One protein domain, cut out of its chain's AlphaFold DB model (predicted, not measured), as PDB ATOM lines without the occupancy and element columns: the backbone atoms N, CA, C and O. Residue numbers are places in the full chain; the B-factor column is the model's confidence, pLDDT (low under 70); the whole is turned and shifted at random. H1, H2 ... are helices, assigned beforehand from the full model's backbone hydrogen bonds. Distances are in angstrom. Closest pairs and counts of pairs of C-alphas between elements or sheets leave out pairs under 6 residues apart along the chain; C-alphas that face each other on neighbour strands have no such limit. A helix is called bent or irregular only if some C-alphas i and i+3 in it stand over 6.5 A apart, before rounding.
ATOM      1  N   GLN A  80     160.496 140.958 116.832       85.81
ATOM      2  CA  GLN A  80     160.190 140.990 118.255       85.81
ATOM      3  C   GLN A  80     159.345 139.784 118.693       85.81
ATOM      4  O   GLN A  80     159.557 139.253 119.790       85.81
ATOM      5  N   TRP A  81     158.398 139.330 117.863       89.44
ATOM      6  CA  TRP A  81     157.628 138.116 118.138       89.44
ATOM      7  C   TRP A  81     158.544 136.893 118.170       89.44
ATOM      8  O   TRP A  81     158.465 136.111 119.115       89.44
ATOM      9  N   ILE A  82     159.462 136.774 117.206       90.94
ATOM     10  CA  ILE A  82     160.408 135.651 117.090       90.94
ATOM     11  C   ILE A  82     161.317 135.589 118.323       90.94
ATOM     12  O   ILE A  82     161.423 134.545 118.969       90.94
ATOM     13  N   GLN A  83     161.896 136.723 118.726       89.56
ATOM     14  CA  GLN A  83     162.708 136.826 119.946       89.56
ATOM     15  C   GLN A  83     161.908 136.478 121.204       89.56
ATOM     16  O   GLN A  83     162.376 135.749 122.082       89.56
ATOM     17  N   THR A  84     160.678 136.985 121.296       89.50
ATOM     18  CA  THR A  84     159.795 136.700 122.430       89.50
ATOM     19  C   THR A  84     159.452 135.214 122.485       89.50
ATOM     20  O   THR A  84     159.464 134.626 123.570       89.50
ATOM     21  N   ARG A  85     159.185 134.591 121.331       93.06
ATOM     22  CA  ARG A  85     158.877 133.165 121.216       93.06
ATOM     23  C   ARG A  85     160.072 132.308 121.619       93.06
ATOM     24  O   ARG A  85     159.885 131.381 122.406       93.06
ATOM     25  N   TYR A  86     161.276 132.652 121.163       94.44
ATOM     26  CA  TYR A  86     162.525 132.005 121.571       94.44
ATOM     27  C   TYR A  86     162.701 132.037 123.093       94.44
ATOM     28  O   TYR A  86     162.744 130.987 123.735       94.44
ATOM     29  N   ALA A  87     162.686 133.234 123.687       91.38
ATOM     30  CA  ALA A  87     162.906 133.414 125.121       91.38
ATOM     31  C   ALA A  87     161.850 132.691 125.977       91.38
ATOM     32  O   ALA A  87     162.178 132.064 126.984       91.38
ATOM     33  N   GLN A  88     160.574 132.745 125.578       91.75
ATOM     34  CA  GLN A  88     159.502 132.037 126.284       91.75
ATOM     35  C   GLN A  88     159.647 130.517 126.176       91.75
ATOM     36  O   GLN A  88     159.426 129.814 127.160       91.75
ATOM     37  N   THR A  89     160.000 130.000 125.000       95.12
ATOM     38  CA  THR A  89     160.150 128.553 124.794       95.12
ATOM     39  C   THR A  89     161.352 128.032 125.577       95.12
ATOM     40  O   THR A  89     161.214 127.047 126.298       95.12
ATOM     41  N   LEU A  90     162.484 128.744 125.557       94.50
ATOM     42  CA  LEU A  90     163.652 128.409 126.376       94.50
ATOM     43  C   LEU A  90     163.348 128.377 127.873       94.50
ATOM     44  O   LEU A  90     163.780 127.452 128.558       94.50
ATOM     45  N   LEU A  91     162.576 129.341 128.379       91.81
ATOM     46  CA  LEU A  91     162.195 129.370 129.791       91.81
ATOM     47  C   LEU A  91     161.351 128.143 130.177       91.81
ATOM     48  O   LEU A  91     161.562 127.563 131.241       91.81
ATOM     49  N   ASN A  92     160.439 127.708 129.303       93.12
ATOM     50  CA  ASN A  92     159.688 126.464 129.503       93.12
ATOM     51  C   ASN A  92     160.602 125.228 129.450       93.12
ATOM     52  O   ASN A  92     160.479 124.336 130.287       93.12
ATOM     53  N   LEU A  93     161.560 125.185 128.519       94.38
ATOM     54  CA  LEU A  93     162.540 124.096 128.446       94.38
ATOM     55  C   LEU A  93     163.415 124.027 129.706       94.38
ATOM     56  O   LEU A  93     163.683 122.939 130.212       94.38
ATOM     57  N   ASP A  94     163.810 125.173 130.265       92.56
ATOM     58  CA  ASP A  94     164.530 125.236 131.542       92.56
ATOM     59  C   ASP A  94     163.730 124.637 132.698       92.56
ATOM     60  O   ASP A  94     164.300 123.968 133.568       92.56
ATOM     61  N   LYS A  95     162.407 124.826 132.696       90.69
ATOM     62  CA  LYS A  95     161.528 124.169 133.663       90.69
ATOM     63  C   LYS A  95     161.511 122.663 133.474       90.69
ATOM     64  O   LYS A  95     161.656 121.951 134.461       90.69
ATOM     65  N   CYS A  96     161.470 122.172 132.240       91.25
ATOM     66  CA  CYS A  96     161.561 120.738 131.953       91.25
ATOM     67  C   CYS A  96     162.870 120.093 132.444       91.25
ATOM     68  O   CYS A  96     162.846 118.943 132.888       91.25
ATOM     69  N   VAL A  97     163.986 120.830 132.430       91.75
ATOM     70  CA  VAL A  97     165.282 120.359 132.953       91.75
ATOM     71  C   VAL A  97     165.338 120.388 134.482       91.75
ATOM     72  O   VAL A  97     165.833 119.449 135.098       91.75
ATOM     73  N   LYS A  98     164.859 121.462 135.120       86.50
ATOM     74  CA  LYS A  98     165.038 121.656 136.571       86.50
ATOM     75  C   LYS A  98     163.943 121.011 137.417       86.50
ATOM     76  O   LYS A  98     164.220 120.535 138.514       86.50
ATOM     77  N   GLU A  99     162.700 121.056 136.944       78.62
ATOM     78  CA  GLU A  99     161.505 120.875 137.782       78.62
ATOM     79  C   GLU A  99     160.377 120.082 137.096       78.62
ATOM     80  O   GLU A  99     159.407 119.711 137.751       78.62
ATOM     81  N   GLY A 100     160.471 119.835 135.786       60.59
ATOM     82  CA  GLY A 100     159.305 119.501 134.967       60.59
ATOM     83  C   GLY A 100     158.820 118.059 135.021       60.59
ATOM     84  O   GLY A 100     157.796 117.765 134.418       60.59
ATOM     85  N   GLY A 101     159.504 117.136 135.692       63.41
ATOM     86  CA  GLY A 101     159.006 115.768 135.802       63.41
ATOM     87  C   GLY A 101     157.990 115.626 136.921       63.41
ATOM     88  O   GLY A 101     158.157 116.157 138.024       63.41
ATOM     89  N   THR A 102     156.972 114.794 136.689       59.62
ATOM     90  CA  THR A 102     156.239 114.175 137.797       59.62
ATOM     91  C   THR A 102     157.267 113.560 138.748       59.62
ATOM     92  O   THR A 102     158.182 112.873 138.293       59.62
ATOM     93  N   PHE A 103     157.151 113.827 140.051       57.09
ATOM     94  CA  PHE A 103     158.087 113.385 141.103       57.09
ATOM     95  C   PHE A 103     159.409 114.169 141.236       57.09
ATOM     96  O   PHE A 103     160.309 113.708 141.937       57.09
ATOM     97  N   GLY A 104     159.536 115.357 140.627       68.31
ATOM     98  CA  GLY A 104     160.714 116.223 140.811       68.31
ATOM     99  C   GLY A 104     161.984 115.702 140.130       68.31
ATOM    100  O   GLY A 104     163.089 116.121 140.467       68.31
ATOM    101  N   ALA A 105     161.830 114.765 139.192       78.50
ATOM    102  CA  ALA A 105     162.889 114.378 138.275       78.50
ATOM    103  C   ALA A 105     162.919 115.342 137.081       78.50
ATOM    104  O   ALA A 105     161.893 115.893 136.699       78.50
ATOM    105  N   ALA A 106     164.082 115.530 136.470       86.56
ATOM    106  CA  ALA A 106     164.178 116.223 135.191       86.56
ATOM    107  C   ALA A 106     163.469 115.403 134.096       86.56
ATOM    108  O   ALA A 106     163.679 114.189 134.020       86.56
ATOM    109  N   LEU A 107     162.655 116.042 133.244       90.56
ATOM    110  CA  LEU A 107     162.088 115.375 132.059       90.56
ATOM    111  C   LEU A 107     163.156 115.145 130.996       90.56
ATOM    112  O   LEU A 107     163.141 114.113 130.327       90.56
ATOM    113  N   ILE A 108     164.064 116.113 130.856       93.81
ATOM    114  CA  ILE A 108     165.159 116.123 129.889       93.81
ATOM    115  C   ILE A 108     166.475 116.540 130.546       93.81
ATOM    116  O   ILE A 108     166.484 117.264 131.543       93.81
ATOM    117  N   THR A 109     167.590 116.081 129.987       94.38
ATOM    118  CA  THR A 109     168.941 116.473 130.414       94.38
ATOM    119  C   THR A 109     169.340 117.843 129.851       94.38
ATOM    120  O   THR A 109     168.689 118.388 128.958       94.38
ATOM    121  N   HIS A 110     170.439 118.418 130.353       94.06
ATOM    122  CA  HIS A 110     170.993 119.662 129.802       94.06
ATOM    123  C   HIS A 110     171.421 119.517 128.329       94.06
ATOM    124  O   HIS A 110     171.162 120.419 127.536       94.06
ATOM    125  N   ASP A 111     171.986 118.371 127.940       96.06
ATOM    126  CA  ASP A 111     172.386 118.110 126.550       96.06
ATOM    127  C   ASP A 111     171.168 117.975 125.626       96.06
ATOM    128  O   ASP A 111     171.153 118.453 124.490       96.06
ATOM    129  N   GLU A 112     170.094 117.359 126.122       96.00
ATOM    130  CA  GLU A 112     168.809 117.300 125.425       96.00
ATOM    131  C   GLU A 112     168.185 118.685 125.264       96.00
ATOM    132  O   GLU A 112     167.670 118.986 124.187       96.00
ATOM    133  N   LYS A 113     168.295 119.556 126.275       96.06
ATOM    134  CA  LYS A 113     167.881 120.961 126.160       96.06
ATOM    135  C   LYS A 113     168.659 121.683 125.061       96.06
ATOM    136  O   LYS A 113     168.036 122.354 124.244       96.06
ATOM    137  N   ALA A 114     169.981 121.520 124.999       95.56
ATOM    138  CA  ALA A 114     170.799 122.133 123.952       95.56
ATOM    139  C   ALA A 114     170.386 121.655 122.545       95.56
ATOM    140  O   ALA A 114     170.342 122.445 121.604       95.56
ATOM    141  N   ARG A 115     170.009 120.376 122.393       94.56
ATOM    142  CA  ARG A 115     169.433 119.853 121.138       94.56
ATOM    143  C   ARG A 115     168.050 120.437 120.831       94.56
ATOM    144  O   ARG A 115     167.790 120.789 119.686       94.56
ATOM    145  N   CYS A 116     167.187 120.587 121.837       96.75
ATOM    146  CA  CYS A 116     165.893 121.264 121.678       96.75
ATOM    147  C   CYS A 116     166.068 122.717 121.228       96.75
ATOM    148  O   CYS A 116     165.283 123.210 120.427       96.75
ATOM    149  N   GLU A 117     167.086 123.402 121.742       96.31
ATOM    150  CA  GLU A 117     167.384 124.782 121.380       96.31
ATOM    151  C   GLU A 117     167.821 124.923 119.917       96.31
ATOM    152  O   GLU A 117     167.371 125.851 119.248       96.31
ATOM    153  N   LYS A 118     168.613 123.983 119.387       95.38
ATOM    154  CA  LYS A 118     168.964 123.956 117.957       95.38
ATOM    155  C   LYS A 118     167.724 123.814 117.066       95.38
ATOM    156  O   LYS A 118     167.498 124.665 116.212       95.38
ATOM    157  N   LEU A 119     166.849 122.856 117.386       96.38
ATOM    158  CA  LEU A 119     165.566 122.661 116.695       96.38
ATOM    159  C   LEU A 119     164.651 123.889 116.805       96.38
ATOM    160  O   LEU A 119     163.966 124.254 115.854       96.38
ATOM    161  N   LEU A 120     164.638 124.554 117.963       96.75
ATOM    162  CA  LEU A 120     163.899 125.798 118.157       96.75
ATOM    163  C   LEU A 120     164.436 126.913 117.251       96.75
ATOM    164  O   LEU A 120     163.645 127.630 116.641       96.75
ATOM    165  N   LEU A 121     165.756 127.069 117.155       95.69
ATOM    166  CA  LEU A 121     166.376 128.049 116.262       95.69
ATOM    167  C   LEU A 121     166.081 127.733 114.791       95.69
ATOM    168  O   LEU A 121     165.746 128.655 114.050       95.69
ATOM    169  N   ALA A 122     166.116 126.458 114.394       96.06
ATOM    170  CA  ALA A 122     165.693 126.025 113.064       96.06
ATOM    171  C   ALA A 122     164.226 126.404 112.799       96.06
ATOM    172  O   ALA A 122     163.946 127.103 111.832       96.06
ATOM    173  N   ALA A 123     163.298 126.076 113.708       95.69
ATOM    174  CA  ALA A 123     161.889 126.463 113.575       95.69
ATOM    175  C   ALA A 123     161.704 127.983 113.423       95.69
ATOM    176  O   ALA A 123     160.927 128.452 112.592       95.69
ATOM    177  N   LEU A 124     162.424 128.773 114.224       95.38
ATOM    178  CA  LEU A 124     162.360 130.234 114.177       95.38
ATOM    179  C   LEU A 124     162.959 130.797 112.886       95.38
ATOM    180  O   LEU A 124     162.454 131.798 112.386       95.38
ATOM    181  N   ASN A 125     164.001 130.170 112.339       94.56
ATOM    182  CA  ASN A 125     164.525 130.520 111.021       94.56
ATOM    183  C   ASN A 125     163.506 130.198 109.920       94.56
ATOM    184  O   ASN A 125     163.323 131.024 109.035       94.56
ATOM    185  N   GLY A 126     162.764 129.090 110.025       93.06
ATOM    186  CA  GLY A 126     161.646 128.792 109.123       93.06
ATOM    187  C   GLY A 126     160.591 129.901 109.143       93.06
ATOM    188  O   GLY A 126     160.209 130.422 108.100       93.06
ATOM    189  N   VAL A 127     160.224 130.381 110.338       93.44
ATOM    190  CA  VAL A 127     159.315 131.536 110.483       93.44
ATOM    191  C   VAL A 127     159.903 132.816 109.880       93.44
ATOM    192  O   VAL A 127     159.161 133.629 109.335       93.44
ATOM    193  N   LYS A 128     161.220 133.037 109.988       92.44
ATOM    194  CA  LYS A 128     161.870 134.201 109.361       92.44
ATOM    195  C   LYS A 128     161.828 134.129 107.841       92.44
ATOM    196  O   LYS A 128     161.688 135.184 107.227       92.44
ATOM    197  N   ASN A 129     161.967 132.929 107.280       90.75
ATOM    198  CA  ASN A 129     161.979 132.696 105.840       90.75
ATOM    199  C   ASN A 129     160.598 132.949 105.217       90.75
ATOM    200  O   ASN A 129     160.535 133.516 104.132       90.75
ATOM    201  N   ASP A 130     159.507 132.609 105.918       87.75
ATOM    202  CA  ASP A 130     158.137 132.895 105.469       87.75
ATOM    203  C   ASP A 130     157.235 133.402 106.611       87.75
ATOM    204  O   ASP A 130     156.459 132.674 107.242       87.75
ATOM    205  N   ARG A 131     157.337 134.708 106.885       87.81
ATOM    206  CA  ARG A 131     156.610 135.374 107.981       87.81
ATOM    207  C   ARG A 131     155.103 135.429 107.756       87.81
ATOM    208  O   ARG A 131     154.356 135.471 108.738       87.81
ATOM    209  N   ILE A 132     154.666 135.484 106.497       83.31
ATOM    210  CA  ILE A 132     153.251 135.605 106.130       83.31
ATOM    211  C   ILE A 132     152.576 134.247 106.299       83.31
ATOM    212  O   ILE A 132     151.569 134.166 107.010       83.31
ATOM    213  N   ALA A 133     153.136 133.183 105.710       83.31
ATOM    214  CA  ALA A 133     152.562 131.844 105.826       83.31
ATOM    215  C   ALA A 133     152.554 131.377 107.284       83.31
ATOM    216  O   ALA A 133     151.515 130.951 107.790       83.31
ATOM    217  N   ALA A 134     153.658 131.588 108.012       82.81
ATOM    218  CA  ALA A 134     153.728 131.236 109.425       82.81
ATOM    219  C   ALA A 134     152.608 131.905 110.242       82.81
ATOM    220  O   ALA A 134     151.983 131.259 111.083       82.81
ATOM    221  N   LYS A 135     152.291 133.180 109.977       84.00
ATOM    222  CA  LYS A 135     151.199 133.879 110.672       84.00
ATOM    223  C   LYS A 135     149.831 133.251 110.415       84.00
ATOM    224  O   LYS A 135     149.012 133.196 111.334       84.00
ATOM    225  N   GLN A 136     149.579 132.821 109.181       80.94
ATOM    226  CA  GLN A 136     148.305 132.224 108.776       80.94
ATOM    227  C   GLN A 136     148.087 130.840 109.401       80.94
ATOM    228  O   GLN A 136     146.953 130.431 109.622       80.94
ATOM    229  N   GLU A 137     149.162 130.138 109.745       80.62
ATOM    230  CA  GLU A 137     149.138 128.733 110.165       80.62
ATOM    231  C   GLU A 137     148.938 128.505 111.668       80.62
ATOM    232  O   GLU A 137     149.264 127.437 112.189       80.62
ATOM    233  N   GLU A 138     148.392 129.495 112.378       71.31
ATOM    234  CA  GLU A 138     148.178 129.442 113.828       71.31
ATOM    235  C   GLU A 138     149.442 129.008 114.590       71.31
ATOM    236  O   GLU A 138     149.432 128.013 115.327       71.31
ATOM    237  N   THR A 139     150.543 129.762 114.436       75.44
ATOM    238  CA  THR A 139     151.798 129.488 115.158       75.44
ATOM    239  C   THR A 139     151.515 129.156 116.625       75.44
ATOM    240  O   THR A 139     150.990 129.987 117.375       75.44
ATOM    241  N   ALA A 140     151.824 127.921 117.025       80.06
ATOM    242  CA  ALA A 140     151.443 127.420 118.336       80.06
ATOM    243  C   ALA A 140     152.101 128.203 119.490       80.06
ATOM    244  O   ALA A 140     153.052 128.970 119.313       80.06
ATOM    245  N   SER A 141     151.579 128.023 120.703       90.75
ATOM    246  CA  SER A 141     152.102 128.705 121.888       90.75
ATOM    247  C   SER A 141     153.523 128.243 122.238       90.75
ATOM    248  O   SER A 141     153.943 127.137 121.904       90.75
ATOM    249  N   ALA A 142     154.266 129.072 122.980       93.56
ATOM    250  CA  ALA A 142     155.625 128.741 123.429       93.56
ATOM    251  C   ALA A 142     155.652 127.473 124.298       93.56
ATOM    252  O   ALA A 142     156.596 126.694 124.233       93.56
ATOM    253  N   VAL A 143     154.602 127.258 125.097       94.50
ATOM    254  CA  VAL A 143     154.452 126.048 125.915       94.50
ATOM    255  C   VAL A 143     154.256 124.824 125.027       94.50
ATOM    256  O   VAL A 143     154.905 123.808 125.254       94.50
ATOM    257  N   PHE A 144     153.425 124.929 123.984       95.88
ATOM    258  CA  PHE A 144     153.242 123.845 123.019       95.88
ATOM    259  C   PHE A 144     154.566 123.480 122.335       95.88
ATOM    260  O   PHE A 144     154.917 122.305 122.285       95.88
ATOM    261  N   TRP A 145     155.332 124.477 121.873       96.50
ATOM    262  CA  TRP A 145     156.644 124.252 121.251       96.50
ATOM    263  C   TRP A 145     157.611 123.570 122.222       96.50
ATOM    264  O   TRP A 145     158.272 122.603 121.856       96.50
ATOM    265  N   ALA A 146     157.662 124.018 123.478       96.38
ATOM    266  CA  ALA A 146     158.530 123.414 124.482       96.38
ATOM    267  C   ALA A 146     158.165 121.948 124.765       96.38
ATOM    268  O   ALA A 146     159.058 121.104 124.804       96.38
ATOM    269  N   ILE A 147     156.873 121.632 124.922       96.12
ATOM    270  CA  ILE A 147     156.404 120.256 125.152       96.12
ATOM    271  C   ILE A 147     156.758 119.361 123.957       96.12
ATOM    272  O   ILE A 147     157.315 118.283 124.150       96.12
ATOM    273  N   ALA A 148     156.510 119.837 122.736       96.94
ATOM    274  CA  ALA A 148     156.829 119.120 121.504       96.94
ATOM    275  C   ALA A 148     158.319 118.775 121.393       96.94
ATOM    276  O   ALA A 148     158.692 117.636 121.111       96.94
ATOM    277  N   LEU A 149     159.181 119.763 121.652       97.31
ATOM    278  CA  LEU A 149     160.631 119.598 121.602       97.31
ATOM    279  C   LEU A 149     161.127 118.640 122.693       97.31
ATOM    280  O   LEU A 149     161.980 117.798 122.425       97.31
ATOM    281  N   VAL A 150     160.548 118.711 123.894       96.38
ATOM    282  CA  VAL A 150     160.853 117.805 125.014       96.38
ATOM    283  C   VAL A 150     160.462 116.362 124.698       96.38
ATOM    284  O   VAL A 150     161.269 115.455 124.906       96.38
ATOM    285  N   GLN A 151     159.263 116.141 124.156       96.56
ATOM    286  CA  GLN A 151     158.824 114.819 123.705       96.56
ATOM    287  C   GLN A 151     159.727 114.292 122.578       96.56
ATOM    288  O   GLN A 151     160.148 113.140 122.623       96.56
ATOM    289  N   ASN A 152     160.104 115.140 121.615       96.94
ATOM    290  CA  ASN A 152     161.025 114.769 120.537       96.94
ATOM    291  C   ASN A 152     162.420 114.387 121.057       96.94
ATOM    292  O   ASN A 152     162.982 113.382 120.626       96.94
ATOM    293  N   ALA A 153     162.970 115.145 122.008       95.94
ATOM    294  CA  ALA A 153     164.251 114.813 122.625       95.94
ATOM    295  C   ALA A 153     164.196 113.469 123.360       95.94
ATOM    296  O   ALA A 153     165.118 112.665 123.237       95.94
ATOM    297  N   ALA A 154     163.100 113.197 124.069       94.81
ATOM    298  CA  ALA A 154     162.896 111.926 124.749       94.81
ATOM    299  C   ALA A 154     162.677 110.753 123.772       94.81
ATOM    300  O   ALA A 154     163.210 109.672 124.013       94.81
ATOM    301  N   ALA A 155     161.978 110.961 122.653       95.50
ATOM    302  CA  ALA A 155     161.800 109.959 121.594       95.50
ATOM    303  C   ALA A 155     163.112 109.573 120.895       95.50
ATOM    304  O   ALA A 155     163.248 108.443 120.432       95.50
ATOM    305  N   ARG A 156     164.086 110.490 120.856       94.75
ATOM    306  CA  ARG A 156     165.418 110.288 120.258       94.75
ATOM    307  C   ARG A 156     166.455 109.681 121.209       94.75
ATOM    308  O   ARG A 156     167.628 109.606 120.850       94.75
ATOM    309  N   ARG A 157     166.070 109.285 122.425       94.31
ATOM    310  CA  ARG A 157     166.981 108.612 123.361       94.31
ATOM    311  C   ARG A 157     167.376 107.229 122.858       94.31
ATOM    312  O   ARG A 157     166.620 106.577 122.141       94.31
ATOM    313  N   ASP A 158     168.516 106.747 123.339       87.38
ATOM    314  CA  ASP A 158     168.946 105.367 123.130       87.38
ATOM    315  C   ASP A 158     167.938 104.423 123.806       87.38
ATOM    316  O   ASP A 158     167.840 104.344 125.032       87.38
ATOM    317  N   GLY A 159     167.118 103.757 122.992       86.12
ATOM    318  CA  GLY A 159     165.961 102.975 123.440       86.12
ATOM    319  C   GLY A 159     164.624 103.426 122.847       86.12
ATOM    320  O   GLY A 159     163.645 102.696 122.988       86.12
ATOM    321  N   GLY A 160     164.601 104.567 122.153       90.94
ATOM    322  CA  GLY A 160     163.457 105.079 121.401       90.94
ATOM    323  C   GLY A 160     162.323 105.632 122.267       90.94
ATOM    324  O   GLY A 160     162.464 105.855 123.471       90.94
ATOM    325  N   TRP A 161     161.162 105.834 121.641       94.25
ATOM    326  CA  TRP A 161     159.931 106.305 122.287       94.25
ATOM    327  C   TRP A 161     159.228 105.177 123.064       94.25
ATOM    328  O   TRP A 161     158.156 104.685 122.691       94.25
ATOM    329  N   VAL A 162     159.891 104.721 124.132       93.31
ATOM    330  CA  VAL A 162     159.501 103.555 124.937       93.31
ATOM    331  C   VAL A 162     159.597 103.870 126.434       93.31
ATOM    332  O   VAL A 162     160.546 104.506 126.888       93.31
ATOM    333  N   VAL A 163     158.639 103.388 127.227       93.50
ATOM    334  CA  VAL A 163     158.592 103.536 128.692       93.50
ATOM    335  C   VAL A 163     158.285 102.211 129.389       93.50
ATOM    336  O   VAL A 163     157.707 101.306 128.803       93.50
ATOM    337  N   ASP A 164     158.630 102.086 130.671       91.88
ATOM    338  CA  ASP A 164     158.500 100.815 131.404       91.88
ATOM    339  C   ASP A 164     157.069 100.503 131.891       91.88
ATOM    340  O   ASP A 164     156.795  99.398 132.350       91.88
ATOM    341  N   SER A 165     156.148 101.473 131.860       92.56
ATOM    342  CA  SER A 165     154.776 101.281 132.350       92.56
ATOM    343  C   SER A 165     153.779 102.226 131.687       92.56
ATOM    344  O   SER A 165     154.144 103.322 131.262       92.56
ATOM    345  N   GLU A 166     152.500 101.850 131.682       92.62
ATOM    346  CA  GLU A 166     151.415 102.717 131.199       92.62
ATOM    347  C   GLU A 166     151.298 104.015 132.002       92.62
ATOM    348  O   GLU A 166     151.041 105.075 131.440       92.62
ATOM    349  N   ALA A 167     151.518 103.958 133.319       90.50
ATOM    350  CA  ALA A 167     151.507 105.152 134.158       90.50
ATOM    351  C   ALA A 167     152.602 106.138 133.728       90.50
ATOM    352  O   ALA A 167     152.340 107.334 133.638       90.50
ATOM    353  N   ALA A 168     153.798 105.637 133.403       90.12
ATOM    354  CA  ALA A 168     154.867 106.459 132.845       90.12
ATOM    355  C   ALA A 168     154.512 106.984 131.447       90.12
ATOM    356  O   ALA A 168     154.845 108.123 131.141       90.12
ATOM    357  N   ALA A 169     153.803 106.205 130.623       92.88
ATOM    358  CA  ALA A 169     153.361 106.662 129.306       92.88
ATOM    359  C   ALA A 169     152.410 107.858 129.401       92.88
ATOM    360  O   ALA A 169     152.580 108.835 128.678       92.88
ATOM    361  N   ARG A 170     151.466 107.825 130.350       92.19
ATOM    362  CA  ARG A 170     150.511 108.921 130.581       92.19
ATOM    363  C   ARG A 170     151.178 110.220 131.029       92.19
ATOM    364  O   ARG A 170     150.677 111.286 130.710       92.19
ATOM    365  N   VAL A 171     152.318 110.153 131.722       91.56
ATOM    366  CA  VAL A 171     153.088 111.359 132.092       91.56
ATOM    367  C   VAL A 171     153.559 112.125 130.857       91.56
ATOM    368  O   VAL A 171     153.661 113.347 130.905       91.56
ATOM    369  N   TRP A 172     153.838 111.416 129.764       93.62
ATOM    370  CA  TRP A 172     154.267 112.009 128.500       93.62
ATOM    371  C   TRP A 172     153.113 112.492 127.631       93.62
ATOM    372  O   TRP A 172     153.374 113.046 126.564       93.62
ATOM    373  N   ASP A 173     151.866 112.311 128.064       93.81
ATOM    374  CA  ASP A 173     150.720 112.873 127.367       93.81
ATOM    375  C   ASP A 173     150.794 114.407 127.370       93.81
ATOM    376  O   ASP A 173     151.181 115.035 128.362       93.81
ATOM    377  N   MET A 174     150.431 115.020 126.246       94.25
ATOM    378  CA  MET A 174     150.600 116.456 126.038       94.25
ATOM    379  C   MET A 174     149.741 117.272 127.011       94.25
ATOM    380  O   MET A 174     150.198 118.312 127.486       94.25
ATOM    381  N   ASP A 175     148.542 116.785 127.344       94.50
ATOM    382  CA  ASP A 175     147.665 117.422 128.335       94.50
ATOM    383  C   ASP A 175     148.269 117.333 129.744       94.50
ATOM    384  O   ASP A 175     148.346 118.335 130.453       94.50
ATOM    385  N   THR A 176     148.826 116.174 130.106       92.75
ATOM    386  CA  THR A 176     149.494 115.990 131.405       92.75
ATOM    387  C   THR A 176     150.732 116.883 131.535       92.75
ATOM    388  O   THR A 176     150.938 117.520 132.570       92.75
ATOM    389  N   LEU A 177     151.555 116.982 130.487       93.19
ATOM    390  CA  LEU A 177     152.721 117.872 130.476       93.19
ATOM    391  C   LEU A 177     152.316 119.348 130.541       93.19
ATOM    392  O   LEU A 177     152.992 120.144 131.196       93.19
ATOM    393  N   HIS A 178     151.213 119.726 129.897       94.31
ATOM    394  CA  HIS A 178     150.684 121.085 129.981       94.31
ATOM    395  C   HIS A 178     150.183 121.423 131.381       94.31
ATOM    396  O   HIS A 178     150.574 122.469 131.899       94.31
ATOM    397  N   ASP A 179     149.450 120.524 132.037       91.56
ATOM    398  CA  ASP A 179     149.033 120.688 133.434       91.56
ATOM    399  C   ASP A 179     150.238 120.893 134.363       91.56
ATOM    400  O   ASP A 179     150.233 121.774 135.233       91.56
ATOM    401  N   VAL A 180     151.324 120.148 134.128       89.06
ATOM    402  CA  VAL A 180     152.588 120.351 134.845       89.06
ATOM    403  C   VAL A 180     153.152 121.754 134.589       89.06
ATOM    404  O   VAL A 180     153.545 122.432 135.538       89.06
ATOM    405  N   MET A 181     153.137 122.244 133.347       90.62
ATOM    406  CA  MET A 181     153.590 123.606 133.021       90.62
ATOM    407  C   MET A 181     152.700 124.698 133.633       90.62
ATOM    408  O   MET A 181     153.204 125.738 134.075       90.62
ATOM    409  N   VAL A 182     151.386 124.471 133.722       90.06
ATOM    410  CA  VAL A 182     150.430 125.397 134.353       90.06
ATOM    411  C   VAL A 182     150.774 125.631 135.824       90.06
ATOM    412  O   VAL A 182     150.627 126.761 136.304       90.06
ATOM    413  N   HIS A 183     151.294 124.629 136.540       86.50
ATOM    414  CA  HIS A 183     151.723 124.804 137.932       86.50
ATOM    415  C   HIS A 183     152.805 125.882 138.104       86.50
ATOM    416  O   HIS A 183     152.807 126.577 139.122       86.50
ATOM    417  N   PHE A 184     153.650 126.102 137.095       84.25
ATOM    418  CA  PHE A 184     154.710 127.115 137.129       84.25
ATOM    419  C   PHE A 184     154.244 128.516 136.693       84.25
ATOM    420  O   PHE A 184     155.001 129.482 136.794       84.25
ATOM    421  N   LYS A 185     152.983 128.680 136.257       83.50
ATOM    422  CA  LYS A 185     152.421 129.966 135.791       83.50
ATOM    423  C   LYS A 185     152.515 131.088 136.832       83.50
ATOM    424  O   LYS A 185     152.687 132.256 136.480       83.50
ATOM    425  N   GLY A 186     152.385 130.740 138.114       75.31
ATOM    426  CA  GLY A 186     152.446 131.684 139.235       75.31
ATOM    427  C   GLY A 186     153.864 132.064 139.668       75.31
ATOM    428  O   GLY A 186     154.028 132.990 140.464       75.31
ATOM    429  N   GLU A 187     154.888 131.377 139.164       78.62
ATOM    430  CA  GLU A 187     156.255 131.585 139.620       78.62
ATOM    431  C   GLU A 187     156.880 132.829 138.987       78.62
ATOM    432  O   GLU A 187     156.904 133.023 137.767       78.62
ATOM    433  N   VAL A 188     157.401 133.700 139.850       71.12
ATOM    434  CA  VAL A 188     158.067 134.930 139.428       71.12
ATOM    435  C   VAL A 188     159.475 134.589 138.971       71.12
ATOM    436  O   VAL A 188     160.350 134.296 139.784       71.12
ATOM    437  N   HIS A 189     159.698 134.685 137.665       67.44
ATOM    438  CA  HIS A 189     161.014 134.514 137.079       67.44
ATOM    439  C   HIS A 189     161.744 135.853 137.082       67.44
ATOM    440  O   HIS A 189     161.251 136.854 136.555       67.44
ATOM    441  N   ARG A 190     162.918 135.873 137.718       62.06
ATOM    442  CA  ARG A 190     163.864 136.983 137.613       62.06
ATOM    443  C   ARG A 190     164.857 136.639 136.515       62.06
ATOM    444  O   ARG A 190     165.785 135.872 136.741       62.06
ATOM    445  N   THR A 191     164.622 137.168 135.324       57.44
ATOM    446  CA  THR A 191     165.636 137.223 134.273       57.44
ATOM    447  C   THR A 191     166.497 138.449 134.530       57.44
ATOM    448  O   THR A 191     166.013 139.577 134.440       57.44
ATOM    449  N   ASN A 192     167.758 138.222 134.894       50.59
ATOM    450  CA  ASN A 192     168.763 139.275 134.913       50.59
ATOM    451  C   ASN A 192     169.128 139.550 133.452       50.59
ATOM    452  O   ASN A 192     169.943 138.845 132.872       50.59
ATOM    453  N   GLU A 193     168.482 140.540 132.837       54.12
ATOM    454  CA  GLU A 193     168.849 141.033 131.496       54.12
ATOM    455  C   GLU A 193     170.156 141.873 131.547       54.12
ATOM    456  O   GLU A 193     170.634 142.364 130.529       54.12
ATOM    457  N   ARG A 233     158.717 138.681 134.396       65.81
ATOM    458  CA  ARG A 233     157.832 138.056 133.410       65.81
ATOM    459  C   ARG A 233     157.188 136.834 134.059       65.81
ATOM    460  O   ARG A 233     157.876 135.956 134.570       65.81
ATOM    461  N   ARG A 234     155.854 136.802 134.076       72.62
ATOM    462  CA  ARG A 234     155.102 135.587 134.416       72.62
ATOM    463  C   ARG A 234     155.090 134.667 133.204       72.62
ATOM    464  O   ARG A 234     154.993 135.148 132.071       72.62
ATOM    465  N   LEU A 235     155.165 133.364 133.449       76.50
ATOM    466  CA  LEU A 235     155.041 132.375 132.391       76.50
ATOM    467  C   LEU A 235     153.631 132.471 131.788       76.50
ATOM    468  O   LEU A 235     152.631 132.395 132.501       76.50
ATOM    469  N   ARG A 236     153.544 132.689 130.475       76.12
ATOM    470  CA  ARG A 236     152.271 132.631 129.753       76.12
ATOM    471  C   ARG A 236     152.034 131.186 129.345       76.12
ATOM    472  O   ARG A 236     152.841 130.617 128.618       76.12
ATOM    473  N   VAL A 237     150.945 130.616 129.849       83.00
ATOM    474  CA  VAL A 237     150.498 129.267 129.507       83.00
ATOM    475  C   VAL A 237     149.149 129.399 128.821       83.00
ATOM    476  O   VAL A 237     148.151 129.708 129.476       83.00
ATOM    477  N   ASP A 238     149.175 129.243 127.500       86.19
ATOM    478  CA  ASP A 238     148.006 129.310 126.622       86.19
ATOM    479  C   ASP A 238     147.341 127.928 126.533       86.19
ATOM    480  O   ASP A 238     147.999 126.907 126.747       86.19
ATOM    481  N   SER A 239     146.050 127.874 126.201       86.19
ATOM    482  CA  SER A 239     145.337 126.611 125.972       86.19
ATOM    483  C   SER A 239     145.903 125.861 124.761       86.19
ATOM    484  O   SER A 239     146.165 126.471 123.722       86.19
ATOM    485  N   LEU A 240     146.039 124.535 124.857       86.94
ATOM    486  CA  LEU A 240     146.551 123.709 123.755       86.94
ATOM    487  C   LEU A 240     145.585 123.644 122.552       86.94
ATOM    488  O   LEU A 240     146.029 123.669 121.399       86.94
ATOM    489  N   GLY A 241     144.277 123.641 122.821       89.88
ATOM    490  CA  GLY A 241     143.211 123.449 121.831       89.88
ATOM    491  C   GLY A 241     142.805 121.978 121.670       89.88
ATOM    492  O   GLY A 241     143.292 121.106 122.387       89.88
ATOM    493  N   ASN A 242     141.904 121.708 120.724       92.31
ATOM    494  CA  ASN A 242     141.411 120.355 120.432       92.31
ATOM    495  C   ASN A 242     142.518 119.462 119.840       92.31
ATOM    496  O   ASN A 242     143.526 119.958 119.338       92.31
ATOM    497  N   GLU A 243     142.334 118.139 119.865       91.62
ATOM    498  CA  GLU A 243     143.321 117.172 119.348       91.62
ATOM    499  C   GLU A 243     143.708 117.435 117.880       91.62
ATOM    500  O   GLU A 243     144.889 117.426 117.540       91.62
ATOM    501  N   GLU A 244     142.742 117.754 117.020       92.00
ATOM    502  CA  GLU A 244     142.995 118.084 115.609       92.00
ATOM    503  C   GLU A 244     143.860 119.341 115.455       92.00
ATOM    504  O   GLU A 244     144.836 119.340 114.702       92.00
ATOM    505  N   ALA A 245     143.562 120.385 116.235       91.19
ATOM    506  CA  ALA A 245     144.354 121.609 116.262       91.19
ATOM    507  C   ALA A 245     145.779 121.338 116.767       91.19
ATOM    508  O   ALA A 245     146.741 121.894 116.239       91.19
ATOM    509  N   ARG A 246     145.946 120.440 117.749       93.75
ATOM    510  CA  ARG A 246     147.269 120.004 118.222       93.75
ATOM    511  C   ARG A 246     148.050 119.279 117.125       93.75
ATOM    512  O   ARG A 246     149.214 119.609 116.910       93.75
ATOM    513  N   LYS A 247     147.423 118.358 116.388       94.12
ATOM    514  CA  LYS A 247     148.066 117.667 115.252       94.12
ATOM    515  C   LYS A 247     148.483 118.654 114.165       94.12
ATOM    516  O   LYS A 247     149.606 118.576 113.674       94.12
ATOM    517  N   GLN A 248     147.621 119.613 113.830       93.31
ATOM    518  CA  GLN A 248     147.944 120.639 112.839       93.31
ATOM    519  C   GLN A 248     149.135 121.495 113.281       93.31
ATOM    520  O   GLN A 248     150.108 121.620 112.540       93.31
ATOM    521  N   LYS A 249     149.115 121.993 114.521       94.12
ATOM    522  CA  LYS A 249     150.231 122.740 115.119       94.12
ATOM    523  C   LYS A 249     151.536 121.944 115.119       94.12
ATOM    524  O   LYS A 249     152.602 122.523 114.922       94.12
ATOM    525  N   MET A 250     151.462 120.627 115.317       95.44
ATOM    526  CA  MET A 250     152.641 119.765 115.303       95.44
ATOM    527  C   MET A 250     153.235 119.598 113.902       95.44
ATOM    528  O   MET A 250     154.452 119.660 113.736       95.44
ATOM    529  N   ARG A 251     152.381 119.462 112.881       94.81
ATOM    530  CA  ARG A 251     152.810 119.432 111.472       94.81
ATOM    531  C   ARG A 251     153.424 120.757 111.036       94.81
ATOM    532  O   ARG A 251     154.464 120.742 110.387       94.81
ATOM    533  N   VAL A 252     152.819 121.880 111.427       94.56
ATOM    534  CA  VAL A 252     153.358 123.223 111.158       94.56
ATOM    535  C   VAL A 252     154.737 123.374 111.798       94.56
ATOM    536  O   VAL A 252     155.686 123.740 111.116       94.56
ATOM    537  N   LEU A 253     154.890 123.006 113.076       95.31
ATOM    538  CA  LEU A 253     156.191 123.056 113.749       95.31
ATOM    539  C   LEU A 253     157.237 122.169 113.058       95.31
ATOM    540  O   LEU A 253     158.359 122.616 112.839       95.31
ATOM    541  N   HIS A 254     156.876 120.935 112.691       95.62
ATOM    542  CA  HIS A 254     157.765 120.038 111.950       95.62
ATOM    543  C   HIS A 254     158.218 120.663 110.625       95.62
ATOM    544  O   HIS A 254     159.413 120.663 110.331       95.62
ATOM    545  N   ARG A 255     157.290 121.243 109.856       94.75
ATOM    546  CA  ARG A 255     157.604 121.887 108.579       94.75
ATOM    547  C   ARG A 255     158.542 123.083 108.755       94.75
ATOM    548  O   ARG A 255     159.555 123.147 108.070       94.75
ATOM    549  N   LEU A 256     158.264 123.954 109.726       94.50
ATOM    550  CA  LEU A 256     159.111 125.111 110.039       94.50
ATOM    551  C   LEU A 256     160.542 124.697 110.416       94.50
ATOM    552  O   LEU A 256     161.496 125.380 110.049       94.50
ATOM    553  N   ILE A 257     160.706 123.580 111.137       95.44
ATOM    554  CA  ILE A 257     162.033 123.037 111.470       95.44
ATOM    555  C   ILE A 257     162.764 122.586 110.204       95.44
ATOM    556  O   ILE A 257     163.941 122.897 110.048       95.44
ATOM    557  N   LEU A 258     162.084 121.880 109.297       94.56
ATOM    558  CA  LEU A 258     162.698 121.431 108.044       94.56
ATOM    559  C   LEU A 258     163.095 122.610 107.146       94.56
ATOM    560  O   LEU A 258     164.207 122.631 106.619       94.56
ATOM    561  N   GLU A 259     162.216 123.605 107.015       92.25
ATOM    562  CA  GLU A 259     162.444 124.803 106.200       92.25
ATOM    563  C   GLU A 259     163.586 125.668 106.737       92.25
ATOM    564  O   GLU A 259     164.409 126.156 105.967       92.25
ATOM    565  N   GLY A 260     163.660 125.865 108.054       91.38
ATOM    566  CA  GLY A 260     164.713 126.684 108.657       91.38
ATOM    567  C   GLY A 260     166.002 125.933 108.987       91.38
ATOM    568  O   GLY A 260     167.026 126.569 109.238       91.38
ATOM    569  N   GLY A 261     165.966 124.599 108.990       85.88
ATOM    570  CA  GLY A 261     167.121 123.730 109.217       85.88
ATOM    571  C   GLY A 261     167.960 123.470 107.964       85.88
ATOM    572  O   GLY A 261     168.966 122.769 108.060       85.88
ATOM    573  N   ASN A 262     167.562 123.995 106.797       78.38
ATOM    574  CA  ASN A 262     168.225 123.774 105.503       78.38
ATOM    575  C   ASN A 262     168.479 122.281 105.198       78.38
ATOM    576  O   ASN A 262     169.488 121.927 104.592       78.38
ATOM    577  N   GLY A 263     167.595 121.392 105.669       72.38
ATOM    578  CA  GLY A 263     167.730 119.938 105.517       72.38
ATOM    579  C   GLY A 263     168.804 119.269 106.387       72.38
ATOM    580  O   GLY A 263     168.988 118.061 106.272       72.38
ATOM    581  N   LEU A 264     169.502 120.009 107.256       69.81
ATOM    582  CA  LEU A 264     170.534 119.449 108.138       69.81
ATOM    583  C   LEU A 264     169.954 118.784 109.395       69.81
ATOM    584  O   LEU A 264     170.620 117.970 110.033       69.81
ATOM    585  N   GLU A 265     168.734 119.161 109.778       78.00
ATOM    586  CA  GLU A 265     168.061 118.631 110.958       78.00
ATOM    587  C   GLU A 265     166.920 117.691 110.563       78.00
ATOM    588  O   GLU A 265     166.033 118.054 109.795       78.00
ATOM    589  N   ASP A 266     166.897 116.503 111.170       82.19
ATOM    590  CA  ASP A 266     165.918 115.425 110.943       82.19
ATOM    591  C   ASP A 266     164.463 115.765 111.362       82.19
ATOM    592  O   ASP A 266     163.630 114.872 111.525       82.19
ATOM    593  N   GLY A 267     164.141 117.030 111.635       91.25
ATOM    594  CA  GLY A 267     162.818 117.450 112.089       91.25
ATOM    595  C   GLY A 267     162.343 116.770 113.383       91.25
ATOM    596  O   GLY A 267     163.111 116.309 114.236       91.25
ATOM    597  N   LEU A 268     161.021 116.725 113.548       94.81
ATOM    598  CA  LEU A 268     160.365 116.008 114.650       94.81
ATOM    599  C   LEU A 268     160.181 114.519 114.335       94.81
ATOM    600  O   LEU A 268     159.849 114.157 113.211       94.81
ATOM    601  N   HIS A 269     160.332 113.667 115.349       95.31
ATOM    602  CA  HIS A 269     160.108 112.226 115.247       95.31
ATOM    603  C   HIS A 269     158.647 111.904 114.877       95.31
ATOM    604  O   HIS A 269     157.721 112.481 115.450       95.31
ATOM    605  N   GLN A 270     158.424 110.933 113.980       94.25
ATOM    606  CA  GLN A 270     157.102 110.629 113.407       94.25
ATOM    607  C   GLN A 270     156.017 110.352 114.459       94.25
ATOM    608  O   GLN A 270     154.914 110.887 114.365       94.25
ATOM    609  N   ALA A 271     156.341 109.572 115.494       94.62
ATOM    610  CA  ALA A 271     155.414 109.295 116.597       94.62
ATOM    611  C   ALA A 271     154.927 110.583 117.292       94.62
ATOM    612  O   ALA A 271     153.762 110.690 117.656       94.62
ATOM    613  N   ILE A 272     155.791 111.598 117.412       96.19
ATOM    614  CA  ILE A 272     155.434 112.885 118.024       96.19
ATOM    615  C   ILE A 272     154.540 113.702 117.088       96.19
ATOM    616  O   ILE A 272     153.585 114.321 117.550       96.19
ATOM    617  N   ILE A 273     154.779 113.646 115.772       94.88
ATOM    618  CA  ILE A 273     153.909 114.284 114.768       94.88
ATOM    619  C   ILE A 273     152.482 113.727 114.848       94.88
ATOM    620  O   ILE A 273     151.509 114.480 114.765       94.88
ATOM    621  N   ASN A 274     152.360 112.417 115.057       94.06
ATOM    622  CA  ASN A 274     151.078 111.729 115.185       94.06
ATOM    623  C   ASN A 274     150.439 111.863 116.581       94.06
ATOM    624  O   ASN A 274     149.308 111.411 116.761       94.06
ATOM    625  N   LEU A 275     151.127 112.500 117.539       94.56
ATOM    626  CA  LEU A 275     150.758 112.548 118.959       94.56
ATOM    627  C   LEU A 275     150.579 111.147 119.577       94.56
ATOM    628  O   LEU A 275     149.720 110.935 120.430       94.56
ATOM    629  N   GLU A 276     151.383 110.181 119.140       94.62
ATOM    630  CA  GLU A 276     151.357 108.825 119.680       94.62
ATOM    631  C   GLU A 276     152.048 108.783 121.055       94.62
ATOM    632  O   GLU A 276     153.172 109.284 121.206       94.62
ATOM    633  N   PRO A 277     151.417 108.175 122.077       93.56
ATOM    634  CA  PRO A 277     152.051 107.998 123.375       93.56
ATOM    635  C   PRO A 277     153.248 107.041 123.261       93.56
ATOM    636  O   PRO A 277     153.295 106.207 122.351       93.56
ATOM    637  N   PRO A 278     154.221 107.114 124.185       95.38
ATOM    638  CA  PRO A 278     155.351 106.200 124.163       95.38
ATOM    639  C   PRO A 278     154.875 104.764 124.362       95.38
ATOM    640  O   PRO A 278     154.001 104.476 125.187       95.38
ATOM    641  N   SER A 279     155.477 103.849 123.611       94.75
ATOM    642  CA  SER A 279     155.152 102.430 123.708       94.75
ATOM    643  C   SER A 279     155.593 101.871 125.063       94.75
ATOM    644  O   SER A 279     156.636 102.238 125.603       94.75
ATOM    645  N   VAL A 280     154.797 100.983 125.652       94.56
ATOM    646  CA  VAL A 280     155.164 100.352 126.923       94.56
ATOM    647  C   VAL A 280     156.027  99.133 126.631       94.56
ATOM    648  O   VAL A 280     155.589  98.224 125.923       94.56
ATOM    649  N   ARG A 281     157.244  99.095 127.186       91.00
ATOM    650  CA  ARG A 281     158.142  97.943 127.096       91.00
ATOM    651  C   ARG A 281     157.456  96.750 127.746       91.00
ATOM    652  O   ARG A 281     157.414  96.625 128.969       91.00
TER     653      ARG A 281
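This is residues 80 to 193 and 233 to 281 of the 519 residues of an uncharacterized protein of Chrysochromulina tobinii (UniProt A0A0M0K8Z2). A small compact cluster of helices is built round H4, which runs through the middle, with the hairpin of H1 and H2 on one side of it and H6 and the short H8 also packed on it. H7 packs nearly at right angles on H2 with residues 253 to 260, and the short H3 and H5 lie farthest out. The 163 printed residues include eight named helices, H1 to H8 in chain order, and no named strand; the class is all helix, with mostly crossed packing. The whole is compact, with a radius of gyration of the C-alphas of 15.0 A and spans of 43 by 36 by 31 A.

H1, residues 80 to 98, and H2, residues 110 to 129, form a helical hairpin: they touch at Ile 82 and Leu 124, their closest C-alphas, 6.5 A apart, at a shallow tilt of 17 degrees, opposite ways. H3, residues 131 to 136, touches no helix but is near H2. The hub is H4, residues 142 to 155, which touches four helices. It touches H1 at a steep tilt of 49 degrees, the same way, with the C-alphas of Thr 89 and Ala 142 closest at 4.7 A. With residues 149 to 153 alone it touches H2, closest at the C-alphas of Cys 116 and Leu 149, 5.5 A. H5, residues 166 to 171, touches no helix. H6, residues 174 to 186, touches H4 at a steep tilt of 49 degrees, opposite ways, the C-alphas of Ile 147 and Leu 177 closest at 6.9 A. H7, residues 243 to 260, touches H2 with residues 253 to 260 alone, about perpendicular at 83 degrees, the C-alphas of Gly 126 and Gly 260 closest at 3.8 A. H8, residues 270 to 273, touches H4, with the C-alphas of Asn 152 and Ile 272 closest at 6.4 A. Every O i to N i+4 pair is within hydrogen-bond range in H1, H2, H3, H4, H5 and H7, and 6 of 9 in H6; H8 is too short for such a pair.

H1 begins at C-alpha 80 (160.190, 140.990, 118.255) and is 27.1 A long. H2 is 28.7 A long, H4 19.9 A, H6 20.2 A and H7 25.7 A. H6 is irregular: C-alphas 183 and 186 are 7.0 A apart. H8 ends at C-alpha 273 (153.909, 114.284, 114.768). Residues 162 to 163 pair with residues 279 to 280, parallel.

The two C-alphas farthest apart, of Glu 193 and Arg 281, are 44.6 A apart. Residues 194 to 232 are not printed, and C-alphas 193 and 233 are 11.6 A apart across the cut. The link H1 to H2 is long. The mean pLDDT of the printed part is 88.6; residues 100 to 104, 189 to 193, 233 and 264 are under 70.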